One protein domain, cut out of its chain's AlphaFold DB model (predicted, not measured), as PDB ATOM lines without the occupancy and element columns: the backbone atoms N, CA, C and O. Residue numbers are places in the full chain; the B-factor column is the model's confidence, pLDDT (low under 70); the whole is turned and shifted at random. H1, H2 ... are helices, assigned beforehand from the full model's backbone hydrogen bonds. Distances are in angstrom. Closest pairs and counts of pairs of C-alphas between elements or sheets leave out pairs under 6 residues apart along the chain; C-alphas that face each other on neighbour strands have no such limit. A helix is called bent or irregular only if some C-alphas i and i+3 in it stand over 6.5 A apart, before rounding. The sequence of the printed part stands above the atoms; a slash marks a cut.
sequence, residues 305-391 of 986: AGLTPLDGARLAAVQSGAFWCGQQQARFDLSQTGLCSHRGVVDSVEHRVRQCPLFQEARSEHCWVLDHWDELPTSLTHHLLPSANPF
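Overview. This is residues 305 to 391 of the 986 residues of the protein "Pol protein" of Symbiodinium sp. CCMP2592 (UniProt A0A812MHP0). From H1 the backbone makes an open, elongated ring of short helices and loops: out to H2, back through residues 331 to 348 to H3 and H4, then to H5, which meets H1. The 87 printed residues hold H1 to H5 in that order and no named strand: all helix, though under half, 40, are in named elements. It is only just compact, close to loose, radius of gyration of the C-alphas 14.5 A, spans 45 by 27 by 26 A.

Along the chain. Find C-alpha 309 at (-7.374, 37.415, 17.592); H1, residues 309 to 319, runs 15.3 A from there. H4, residues 361 to 371, is 16.0 A long and irregular: C-alphas 365 and 368 are 8.2 A apart. Look for H2 at residues 326 to 330, H3 at 349 to 355 and H5 at 378 to 383, ending at C-alpha 383 (-16.495, 27.498, 30.470).

Arrangement. H1 and H5 only just touch, with 3 pairs of C-alphas within 8 A, closest Gln 319 and His 383 at 4.8 A, opposite ways at a steep tilt of 40 degrees. H3 is close but not clearly touching H5, closest C-alphas Val 349 and His 382 at 6.3 A. H2 touches no helix. Each O i to N i+4 pair is within hydrogen-bond range in H1, H2, H3 and H5; H4 has 2 of 7, and 5 of 8 O i to N i+3.

Size, cuts and confidence. The printed part has no cut, the H2 to H3 link is long, and no printed residue is under 70 in pLDDT.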
ATOM      1  N   ALA A 305     -15.435  30.703  14.570       86.31
ATOM      2  CA  ALA A 305     -15.482  31.269  13.229       86.31
ATOM      3  C   ALA A 305     -15.679  32.792  13.288       86.31
ATOM      4  O   ALA A 305     -16.503  33.289  14.051       86.31
ATOM      5  N   GLY A 306     -14.888  33.527  12.503       82.12
ATOM      6  CA  GLY A 306     -14.981  34.989  12.405       82.12
ATOM      7  C   GLY A 306     -14.486  35.781  13.623       82.12
ATOM      8  O   GLY A 306     -14.554  37.004  13.597       82.12
ATOM      9  N   LEU A 307     -13.972  35.133  14.679       87.81
ATOM     10  CA  LEU A 307     -13.477  35.850  15.858       87.81
ATOM     11  C   LEU A 307     -12.176  36.609  15.577       87.81
ATOM     12  O   LEU A 307     -11.251  36.086  14.946       87.81
ATOM     13  N   THR A 308     -12.058  37.809  16.153       87.44
ATOM     14  CA  THR A 308     -10.792  38.549  16.182       87.44
ATOM     15  C   THR A 308      -9.730  37.784  16.991       87.44
ATOM     16  O   THR A 308     -10.066  36.964  17.855       87.44
ATOM     17  N   PRO A 309      -8.423  38.048  16.791       82.75
ATOM     18  CA  PRO A 309      -7.374  37.415  17.592       82.75
ATOM     19  C   PRO A 309      -7.532  37.627  19.106       82.75
ATOM     20  O   PRO A 309      -7.209  36.728  19.889       82.75
ATOM     21  N   LEU A 310      -8.038  38.793  19.523       84.62
ATOM     22  CA  LEU A 310      -8.287  39.114  20.928       84.62
ATOM     23  C   LEU A 310      -9.451  38.290  21.489       84.62
ATOM     24  O   LEU A 310      -9.317  37.680  22.551       84.62
ATOM     25  N   ASP A 311     -10.562  38.212  20.761       89.25
ATOM     26  CA  ASP A 311     -11.745  37.464  21.192       89.25
ATOM     27  C   ASP A 311     -11.493  35.959  21.192       89.25
ATOM     28  O   ASP A 311     -11.859  35.264  22.140       89.25
ATOM     29  N   GLY A 312     -10.737  35.457  20.213       89.56
ATOM     30  CA  GLY A 312     -10.233  34.087  20.231       89.56
ATOM     31  C   GLY A 312      -9.369  33.800  21.466       89.56
ATOM     32  O   GLY A 312      -9.497  32.740  22.086       89.56
ATOM     33  N   ALA A 313      -8.518  34.745  21.883       86.38
ATOM     34  CA  ALA A 313      -7.700  34.595  23.085       86.38
ATOM     35  C   ALA A 313      -8.536  34.603  24.379       86.38
ATOM     36  O   ALA A 313      -8.238  33.802  25.279       86.38
ATOM     37  N   ARG A 314      -9.570  35.456  24.451       88.62
ATOM     38  CA  ARG A 314     -10.554  35.532  25.547       88.62
ATOM     39  C   ARG A 314     -11.362  34.245  25.658       88.62
ATOM     40  O   ARG A 314     -11.357  33.626  26.720       88.62
ATOM     41  N   LEU A 315     -11.964  33.792  24.558       92.62
ATOM     42  CA  LEU A 315     -12.734  32.548  24.503       92.62
ATOM     43  C   LEU A 315     -11.886  31.360  24.955       92.62
ATOM     44  O   LEU A 315     -12.269  30.620  25.858       92.62
ATOM     45  N   ALA A 316     -10.676  31.225  24.408       91.00
ATOM     46  CA  ALA A 316      -9.775  30.159  24.814       91.00
ATOM     47  C   ALA A 316      -9.403  30.249  26.307       91.00
ATOM     48  O   ALA A 316      -9.058  29.233  26.912       91.00
ATOM     49  N   ALA A 317      -9.385  31.450  26.914       90.06
ATOM     50  CA  ALA A 317      -9.062  31.630  28.337       90.06
ATOM     51  C   ALA A 317     -10.177  31.070  29.211       90.06
ATOM     52  O   ALA A 317      -9.887  30.247  30.085       90.06
ATOM     53  N   VAL A 318     -11.422  31.416  28.883       92.56
ATOM     54  CA  VAL A 318     -12.630  30.862  29.503       92.56
ATOM     55  C   VAL A 318     -12.644  29.335  29.365       92.56
ATOM     56  O   VAL A 318     -12.616  28.635  30.374       92.56
ATOM     57  N   GLN A 319     -12.493  28.808  28.147       94.31
ATOM     58  CA  GLN A 319     -12.494  27.362  27.866       94.31
ATOM     59  C   GLN A 319     -11.375  26.584  28.569       94.31
ATOM     60  O   GLN A 319     -11.508  25.398  28.860       94.31
ATOM     61  N   SER A 320     -10.250  27.234  28.865       92.56
ATOM     62  CA  SER A 320      -9.134  26.608  29.583       92.56
ATOM     63  C   SER A 320      -9.270  26.638  31.115       92.56
ATOM     64  O   SER A 320      -8.429  26.056  31.816       92.56
ATOM     65  N   GLY A 321     -10.309  27.295  31.640       89.94
ATOM     66  CA  GLY A 321     -10.571  27.464  33.069       89.94
ATOM     67  C   GLY A 321      -9.668  28.498  33.750       89.94
ATOM     68  O   GLY A 321      -9.298  28.308  34.912       89.94
ATOM     69  N   ALA A 322      -9.262  29.545  33.023       88.44
ATOM     70  CA  ALA A 322      -8.531  30.678  33.590       88.44
ATOM     71  C   ALA A 322      -9.339  31.373  34.702       88.44
ATOM     72  O   ALA A 322     -10.567  31.299  34.723       88.44
ATOM     73  N   PHE A 323      -8.655  32.059  35.623       84.44
ATOM     74  CA  PHE A 323      -9.340  32.879  36.625       84.44
ATOM     75  C   PHE A 323     -10.192  33.967  35.969       84.44
ATOM     76  O   PHE A 323      -9.683  34.770  35.189       84.44
ATOM     77  N   TRP A 324     -11.470  34.001  36.332       82.38
ATOM     78  CA  TRP A 324     -12.458  34.941  35.808       82.38
ATOM     79  C   TRP A 324     -13.078  35.819  36.899       82.38
ATOM     80  O   TRP A 324     -13.357  36.989  36.657       82.38
ATOM     81  N   CYS A 325     -13.286  35.274  38.101       81.38
ATOM     82  CA  CYS A 325     -14.007  35.949  39.179       81.38
ATOM     83  C   CYS A 325     -13.216  35.999  40.496       81.38
ATOM     84  O   CYS A 325     -12.298  35.203  40.724       81.38
ATOM     85  N   GLY A 326     -13.588  36.933  41.372       77.38
ATOM     86  CA  GLY A 326     -12.939  37.192  42.653       77.38
ATOM     87  C   GLY A 326     -12.936  35.968  43.560       77.38
ATOM     88  O   GLY A 326     -11.916  35.683  44.181       77.38
ATOM     89  N   GLN A 327     -14.010  35.167  43.569       83.25
ATOM     90  CA  GLN A 327     -14.054  33.910  44.330       83.25
ATOM     91  C   GLN A 327     -12.919  32.954  43.930       83.25
ATOM     92  O   GLN A 327     -12.358  32.249  44.769       83.25
ATOM     93  N   GLN A 328     -12.582  32.897  42.640       82.94
ATOM     94  CA  GLN A 328     -11.509  32.031  42.162       82.94
ATOM     95  C   GLN A 328     -10.131  32.594  42.518       82.94
ATOM     96  O   GLN A 328      -9.238  31.808  42.827       82.94
ATOM     97  N   GLN A 329      -9.967  33.918  42.486       82.81
ATOM     98  CA  GLN A 329      -8.716  34.601  42.828       82.81
ATOM     99  C   GLN A 329      -8.420  34.532  44.333       82.81
ATOM    100  O   GLN A 329      -7.303  34.184  44.701       82.81
ATOM    101  N   ALA A 330      -9.429  34.720  45.192       81.94
ATOM    102  CA  ALA A 330      -9.316  34.678  46.656       81.94
ATOM    103  C   ALA A 330      -8.795  33.343  47.219       81.94
ATOM    104  O   ALA A 330      -8.256  33.285  48.319       81.94
ATOM    105  N   ARG A 331      -8.904  32.247  46.455       80.44
ATOM    106  CA  ARG A 331      -8.313  30.947  46.828       80.44
ATOM    107  C   ARG A 331      -6.784  30.917  46.722       80.44
ATOM    108  O   ARG A 331      -6.167  30.018  47.285       80.44
ATOM    109  N   PHE A 332      -6.193  31.830  45.955       79.50
ATOM    110  CA  PHE A 332      -4.756  31.877  45.663       79.50
ATOM    111  C   PHE A 332      -4.102  33.180  46.125       79.50
ATOM    112  O   PHE A 332      -2.901  33.192  46.373       79.50
ATOM    113  N   ASP A 333      -4.885  34.249  46.247       79.50
ATOM    114  CA  ASP A 333      -4.463  35.552  46.736       79.50
ATOM    115  C   ASP A 333      -5.326  35.950  47.937       79.50
ATOM    116  O   ASP A 333      -6.494  36.303  47.789       79.50
ATOM    117  N   LEU A 334      -4.735  35.884  49.132       81.62
ATOM    118  CA  LEU A 334      -5.409  36.186  50.399       81.62
ATOM    119  C   LEU A 334      -5.777  37.673  50.549       81.62
ATOM    120  O   LEU A 334      -6.535  38.011  51.453       81.62
ATOM    121  N   SER A 335      -5.257  38.555  49.686       80.12
ATOM    122  CA  SER A 335      -5.644  39.973  49.656       80.12
ATOM    123  C   SER A 335      -7.006  40.208  48.990       80.12
ATOM    124  O   SER A 335      -7.614  41.262  49.174       80.12
ATOM    125  N   GLN A 336      -7.512  39.227  48.239       81.44
ATOM    126  CA  GLN A 336      -8.794  39.316  47.550       81.44
ATOM    127  C   GLN A 336      -9.926  38.833  48.458       81.44
ATOM    128  O   GLN A 336      -9.904  37.718  48.972       81.44
ATOM    129  N   THR A 337     -10.973  39.647  48.598       82.75
ATOM    130  CA  THR A 337     -12.138  39.325  49.444       82.75
ATOM    131  C   THR A 337     -12.996  38.192  48.877       82.75
ATOM    132  O   THR A 337     -13.724  37.530  49.611       82.75
ATOM    133  N   GLY A 338     -12.942  37.972  47.559       85.69
ATOM    134  CA  GLY A 338     -13.790  37.006  46.862       85.69
ATOM    135  C   GLY A 338     -15.251  37.441  46.697       85.69
ATOM    136  O   GLY A 338     -16.071  36.646  46.228       85.69
ATOM    137  N   LEU A 339     -15.575  38.686  47.059       89.31
ATOM    138  CA  LEU A 339     -16.917  39.265  47.003       89.31
ATOM    139  C   LEU A 339     -17.049  40.256  45.837       89.31
ATOM    140  O   LEU A 339     -16.085  40.898  45.426       89.31
ATOM    141  N   CYS A 340     -18.258  40.388  45.300       88.50
ATOM    142  CA  CYS A 340     -18.588  41.329  44.240       88.50
ATOM    143  C   CYS A 340     -18.552  42.758  44.791       88.50
ATOM    144  O   CYS A 340     -19.251  43.057  45.758       88.50
ATOM    145  N   SER A 341     -17.822  43.658  44.132       84.12
ATOM    146  CA  SER A 341     -17.703  45.067  44.539       84.12
ATOM    147  C   SER A 341     -19.036  45.824  44.566       84.12
ATOM    148  O   SER A 341     -19.174  46.778  45.319       84.12
ATOM    149  N   HIS A 342     -20.031  45.391  43.784       83.75
ATOM    150  CA  HIS A 342     -21.333  46.056  43.699       83.75
ATOM    151  C   HIS A 342     -22.374  45.504  44.690       83.75
ATOM    152  O   HIS A 342     -23.233  46.246  45.162       83.75
ATOM    153  N   ARG A 343     -22.374  44.193  44.972       84.69
ATOM    154  CA  ARG A 343     -23.408  43.546  45.814       84.69
ATOM    155  C   ARG A 343     -22.896  43.004  47.148       84.69
ATOM    156  O   ARG A 343     -23.712  42.603  47.968       84.69
ATOM    157  N   GLY A 344     -21.582  42.894  47.339       84.25
ATOM    158  CA  GLY A 344     -20.988  42.261  48.521       84.25
ATOM    159  C   GLY A 344     -21.251  40.753  48.651       84.25
ATOM    160  O   GLY A 344     -20.902  40.164  49.666       84.25
ATOM    161  N   VAL A 345     -21.856  40.110  47.645       89.56
ATOM    162  CA  VAL A 345     -22.078  38.651  47.599       89.56
ATOM    163  C   VAL A 345     -20.884  37.935  46.971       89.56
ATOM    164  O   VAL A 345     -20.052  38.578  46.340       89.56
ATOM    165  N   VAL A 346     -20.802  36.608  47.094       88.81
ATOM    166  CA  VAL A 346     -19.728  35.809  46.475       88.81
ATOM    167  C   VAL A 346     -19.651  36.072  44.968       88.81
ATOM    168  O   VAL A 346     -20.627  35.896  44.241       88.81
ATOM    169  N   ASP A 347     -18.470  36.468  44.492       89.69
ATOM    170  CA  ASP A 347     -18.236  36.775  43.084       89.69
ATOM    171  C   ASP A 347     -17.941  35.497  42.289       89.69
ATOM    172  O   ASP A 347     -16.780  35.141  42.071       89.69
ATOM    173  N   SER A 348     -18.994  34.774  41.904       91.19
ATOM    174  CA  SER A 348     -18.935  33.563  41.075       91.19
ATOM    175  C   SER A 348     -19.179  33.859  39.586       91.19
ATOM    176  O   SER A 348     -19.641  34.938  39.212       91.19
ATOM    177  N   VAL A 349     -18.884  32.888  38.710       91.56
ATOM    178  CA  VAL A 349     -19.209  32.997  37.272       91.56
ATOM    179  C   VAL A 349     -20.718  33.143  37.079       91.56
ATOM    180  O   VAL A 349     -21.148  34.078  36.410       91.56
ATOM    181  N   GLU A 350     -21.514  32.294  37.732       93.12
ATOM    182  CA  GLU A 350     -22.974  32.394  37.706       93.12
ATOM    183  C   GLU A 350     -23.464  33.762  38.196       93.12
ATOM    184  O   GLU A 350     -24.298  34.383  37.540       93.12
ATOM    185  N   HIS A 351     -22.906  34.295  39.291       92.94
ATOM    186  CA  HIS A 351     -23.271  35.627  39.764       92.94
ATOM    187  C   HIS A 351     -23.052  36.682  38.673       92.94
ATOM    188  O   HIS A 351     -23.968  37.449  38.372       92.94
ATOM    189  N   ARG A 352     -21.867  36.711  38.051       91.75
ATOM    190  CA  ARG A 352     -21.534  37.690  37.003       91.75
ATOM    191  C   ARG A 352     -22.420  37.552  35.763       91.75
ATOM    192  O   ARG A 352     -22.890  38.566  35.252       91.75
ATOM    193  N   VAL A 353     -22.647  36.321  35.308       93.62
ATOM    194  CA  VAL A 353     -23.332  36.022  34.041       93.62
ATOM    195  C   VAL A 353     -24.854  36.058  34.164       93.62
ATOM    196  O   VAL A 353     -25.508  36.445  33.207       93.62
ATOM    197  N   ARG A 354     -25.438  35.703  35.315       92.62
ATOM    198  CA  ARG A 354     -26.900  35.584  35.483       92.62
ATOM    199  C   ARG A 354     -27.507  36.733  36.285       92.62
ATOM    200  O   ARG A 354     -28.612  37.172  35.989       92.62
ATOM    201  N   GLN A 355     -26.810  37.226  37.310       91.19
ATOM    202  CA  GLN A 355     -27.457  38.018  38.363       91.19
ATOM    203  C   GLN A 355     -26.912  39.444  38.485       91.19
ATOM    204  O   GLN A 355     -27.670  40.356  38.800       91.19
ATOM    205  N   CYS A 356     -25.619  39.676  38.275       91.94
ATOM    206  CA  CYS A 356     -24.949  40.912  38.680       91.94
ATOM    207  C   CYS A 356     -25.531  42.161  37.974       91.94
ATOM    208  O   CYS A 356     -25.477  42.214  36.745       91.94
ATOM    209  N   PRO A 357     -26.056  43.185  38.685       90.44
ATOM    210  CA  PRO A 357     -26.682  44.363  38.077       90.44
ATOM    211  C   PRO A 357     -25.697  45.148  37.220       90.44
ATOM    212  O   PRO A 357     -26.071  45.641  36.165       90.44
ATOM    213  N   LEU A 358     -24.424  45.162  37.636       89.00
ATOM    214  CA  LEU A 358     -23.331  45.801  36.909       89.00
ATOM    215  C   LEU A 358     -23.259  45.347  35.446       89.00
ATOM    216  O   LEU A 358     -22.980  46.153  34.572       89.00
ATOM    217  N   PHE A 359     -23.545  44.070  35.187       91.88
ATOM    218  CA  PHE A 359     -23.452  43.471  33.856       91.88
ATOM    219  C   PHE A 359     -24.821  43.291  33.178       91.88
ATOM    220  O   PHE A 359     -24.965  42.437  32.307       91.88
ATOM    221  N   GLN A 360     -25.855  44.033  33.594       90.81
ATOM    222  CA  GLN A 360     -27.208  43.895  33.034       90.81
ATOM    223  C   GLN A 360     -27.274  44.232  31.546       90.81
ATOM    224  O   GLN A 360     -27.920  43.506  30.795       90.81
ATOM    225  N   GLU A 361     -26.569  45.275  31.115       91.50
ATOM    226  CA  GLU A 361     -26.490  45.653  29.701       91.50
ATOM    227  C   GLU A 361     -25.835  44.544  28.857       91.50
ATOM    228  O   GLU A 361     -26.332  44.238  27.783       91.50
ATOM    229  N   ALA A 362     -24.820  43.840  29.374       91.25
ATOM    230  CA  ALA A 362     -24.183  42.726  28.658       91.25
ATOM    231  C   ALA A 362     -25.116  41.515  28.432       91.25
ATOM    232  O   ALA A 362     -24.763  40.600  27.694       91.25
ATOM    233  N   ARG A 363     -26.287  41.482  29.085       93.69
ATOM    234  CA  ARG A 363     -27.279  40.400  28.978       93.69
ATOM    235  C   ARG A 363     -28.506  40.773  28.153       93.69
ATOM    236  O   ARG A 363     -29.292  39.879  27.859       93.69
ATOM    237  N   SER A 364     -28.716  42.051  27.833       86.88
ATOM    238  CA  SER A 364     -30.002  42.561  27.328       86.88
ATOM    239  C   SER A 364     -30.477  41.840  26.060       86.88
ATOM    240  O   SER A 364     -31.628  41.416  26.001       86.88
ATOM    241  N   GLU A 365     -29.584  41.621  25.094       89.94
ATOM    242  CA  GLU A 365     -29.883  40.961  23.811       89.94
ATOM    243  C   GLU A 365     -29.914  39.424  23.897       89.94
ATOM    244  O   GLU A 365     -30.282  38.729  22.945       89.94
ATOM    245  N   HIS A 366     -29.516  38.862  25.040       94.00
ATOM    246  CA  HIS A 366     -29.295  37.427  25.227       94.00
ATOM    247  C   HIS A 366     -29.980  36.885  26.487       94.00
ATOM    248  O   HIS A 366     -29.628  35.814  26.970       94.00
ATOM    249  N   CYS A 367     -30.980  37.581  27.030       92.19
ATOM    250  CA  CYS A 367     -31.678  37.153  28.247       92.19
ATOM    251  C   CYS A 367     -32.291  35.748  28.121       92.19
ATOM    252  O   CYS A 367     -32.219  34.966  29.064       92.19
ATOM    253  N   TRP A 368     -32.770  35.395  26.925       94.94
ATOM    254  CA  TRP A 368     -33.396  34.105  26.637       94.94
ATOM    255  C   TRP A 368     -32.510  32.897  26.985       94.94
ATOM    256  O   TRP A 368     -33.032  31.861  27.394       94.94
ATOM    257  N   VAL A 369     -31.177  32.988  26.840       96.12
ATOM    258  CA  VAL A 369     -30.289  31.849  27.156       96.12
ATOM    259  C   VAL A 369     -30.151  31.654  28.667       96.12
ATOM    260  O   VAL A 369     -29.869  30.555  29.135       96.12
ATOM    261  N   LEU A 370     -30.386  32.711  29.446       95.00
ATOM    262  CA  LEU A 370     -30.327  32.687  30.904       95.00
ATOM    263  C   LEU A 370     -31.599  32.108  31.522       95.00
ATOM    264  O   LEU A 370     -31.520  31.511  32.593       95.00
ATOM    265  N   ASP A 371     -32.738  32.230  30.838       92.81
ATOM    266  CA  ASP A 371     -33.986  31.567  31.237       92.81
ATOM    267  C   ASP A 371     -33.841  30.036  31.204       92.81
ATOM    268  O   ASP A 371     -34.433  29.339  32.020       92.81
ATOM    269  N   HIS A 372     -32.974  29.527  30.323       93.06
ATOM    270  CA  HIS A 372     -32.657  28.103  30.181       93.06
ATOM    271  C   HIS A 372     -31.376  27.699  30.931       93.06
ATOM    272  O   HIS A 372     -30.880  26.590  30.754       93.06
ATOM    273  N   TRP A 373     -30.800  28.578  31.762       94.62
ATOM    274  CA  TRP A 373     -29.502  28.348  32.415       94.62
ATOM    275  C   TRP A 373     -29.429  27.017  33.168       94.62
ATOM    276  O   TRP A 373     -28.429  26.312  33.063       94.62
ATOM    277  N   ASP A 374     -30.492  26.682  33.902       93.94
ATOM    278  CA  ASP A 374     -30.559  25.489  34.749       93.94
ATOM    279  C   ASP A 374     -30.732  24.186  33.924       93.94
ATOM    280  O   ASP A 374     -30.495  23.094  34.437       93.94
ATOM    281  N   GLU A 375     -31.091  24.289  32.636       93.50
ATOM    282  CA  GLU A 375     -31.188  23.166  31.685       93.50
ATOM    283  C   GLU A 375     -29.878  22.933  30.912       93.50
ATOM    284  O   GLU A 375     -29.636  21.844  30.381       93.50
ATOM    285  N   LEU A 376     -29.019  23.954  30.831       94.75
ATOM    286  CA  LEU A 376     -27.759  23.898  30.097       94.75
ATOM    287  C   LEU A 376     -26.651  23.229  30.929       94.75
ATOM    288  O   LEU A 376     -26.562  23.439  32.140       94.75
ATOM    289  N   PRO A 377     -25.716  22.495  30.291       95.12
ATOM    290  CA  PRO A 377     -24.562  21.947  30.992       95.12
ATOM    291  C   PRO A 377     -23.739  23.040  31.693       95.12
ATOM    292  O   PRO A 377     -23.405  24.070  31.108       95.12
ATOM    293  N   THR A 378     -23.320  22.775  32.926       95.94
ATOM    294  CA  THR A 378     -22.411  23.607  33.723       95.94
ATOM    295  C   THR A 378     -21.104  23.872  32.976       95.94
ATOM    296  O   THR A 378     -20.606  24.997  32.973       95.94
ATOM    297  N   SER A 379     -20.556  22.866  32.288       96.00
ATOM    298  CA  SER A 379     -19.382  23.038  31.419       96.00
ATOM    299  C   SER A 379     -19.593  24.071  30.303       96.00
ATOM    300  O   SER A 379     -18.667  24.823  29.981       96.00
ATOM    301  N   LEU A 380     -20.807  24.169  29.757       96.31
ATOM    302  CA  LEU A 380     -21.166  25.158  28.746       96.31
ATOM    303  C   LEU A 380     -21.354  26.544  29.374       96.31
ATOM    304  O   LEU A 380     -20.736  27.506  28.925       96.31
ATOM    305  N   THR A 381     -22.146  26.643  30.440       96.12
ATOM    306  CA  THR A 381     -22.489  27.922  31.085       96.12
ATOM    307  C   THR A 381     -21.298  28.592  31.769       96.12
ATOM    308  O   THR A 381     -21.189  29.816  31.765       96.12
ATOM    309  N   HIS A 382     -20.365  27.809  32.322       94.50
ATOM    310  CA  HIS A 382     -19.219  28.333  33.071       94.50
ATOM    311  C   HIS A 382     -17.924  28.426  32.260       94.50
ATOM    312  O   HIS A 382     -17.070  29.250  32.593       94.50
ATOM    313  N   HIS A 383     -17.748  27.582  31.235       94.75
ATOM    314  CA  HIS A 383     -16.495  27.498  30.470       94.75
ATOM    315  C   HIS A 383     -16.672  27.607  28.957       94.75
ATOM    316  O   HIS A 383     -15.669  27.582  28.249       94.75
ATOM    317  N   LEU A 384     -17.895  27.741  28.434       96.44
ATOM    318  CA  LEU A 384     -18.162  27.754  26.989       96.44
ATOM    319  C   LEU A 384     -17.605  26.498  26.289       96.44
ATOM    320  O   LEU A 384     -17.114  26.561  25.155       96.44
ATOM    321  N   LEU A 385     -17.619  25.361  26.996       96.62
ATOM    322  CA  LEU A 385     -17.198  24.060  26.486       96.62
ATOM    323  C   LEU A 385     -18.438  23.235  26.112       96.62
ATOM    324  O   LEU A 385     -19.141  22.774  27.011       96.62
ATOM    325  N   PRO A 386     -18.713  23.030  24.813       95.81
ATOM    326  CA  PRO A 386     -19.815  22.180  24.387       95.81
ATOM    327  C   PRO A 386     -19.453  20.702  24.570       95.81
ATOM    328  O   PRO A 386     -18.413  20.251  24.078       95.81
ATOM    329  N   SER A 387     -20.319  19.946  25.249       95.19
ATOM    330  CA  SER A 387     -20.224  18.479  25.281       95.19
ATOM    331  C   SER A 387     -20.458  17.890  23.888       95.19
ATOM    332  O   SER A 387     -21.079  18.526  23.039       95.19
ATOM    333  N   ALA A 388     -19.953  16.680  23.651       94.38
ATOM    334  CA  ALA A 388     -20.187  15.962  22.403       94.38
ATOM    335  C   ALA A 388     -21.684  15.683  22.205       94.38
ATOM    336  O   ALA A 388     -22.394  15.349  23.154       94.38
ATOM    337  N   ASN A 389     -22.146  15.781  20.960       95.06
ATOM    338  CA  ASN A 389     -23.530  15.501  20.612       95.06
ATOM    339  C   ASN A 389     -23.907  14.032  20.925       95.06
ATOM    340  O   ASN A 389     -23.310  13.114  20.351       95.06
ATOM    341  N   PRO A 390     -24.899  13.793  21.807       94.94
ATOM    342  CA  PRO A 390     -25.225  12.457  22.302       94.94
ATOM    343  C   PRO A 390     -25.878  11.551  21.250       94.94
ATOM    344  O   PRO A 390     -25.912  10.338  21.442       94.94
ATOM    345  N   PHE A 391     -26.377  12.110  20.145       96.56
ATOM    346  CA  PHE A 391     -27.033  11.359  19.069       96.56
ATOM    347  C   PHE A 391     -26.059  10.920  17.965       96.56
ATOM    348  O   PHE A 391     -26.401  10.074  17.138       96.56
TER     349      PHE A 391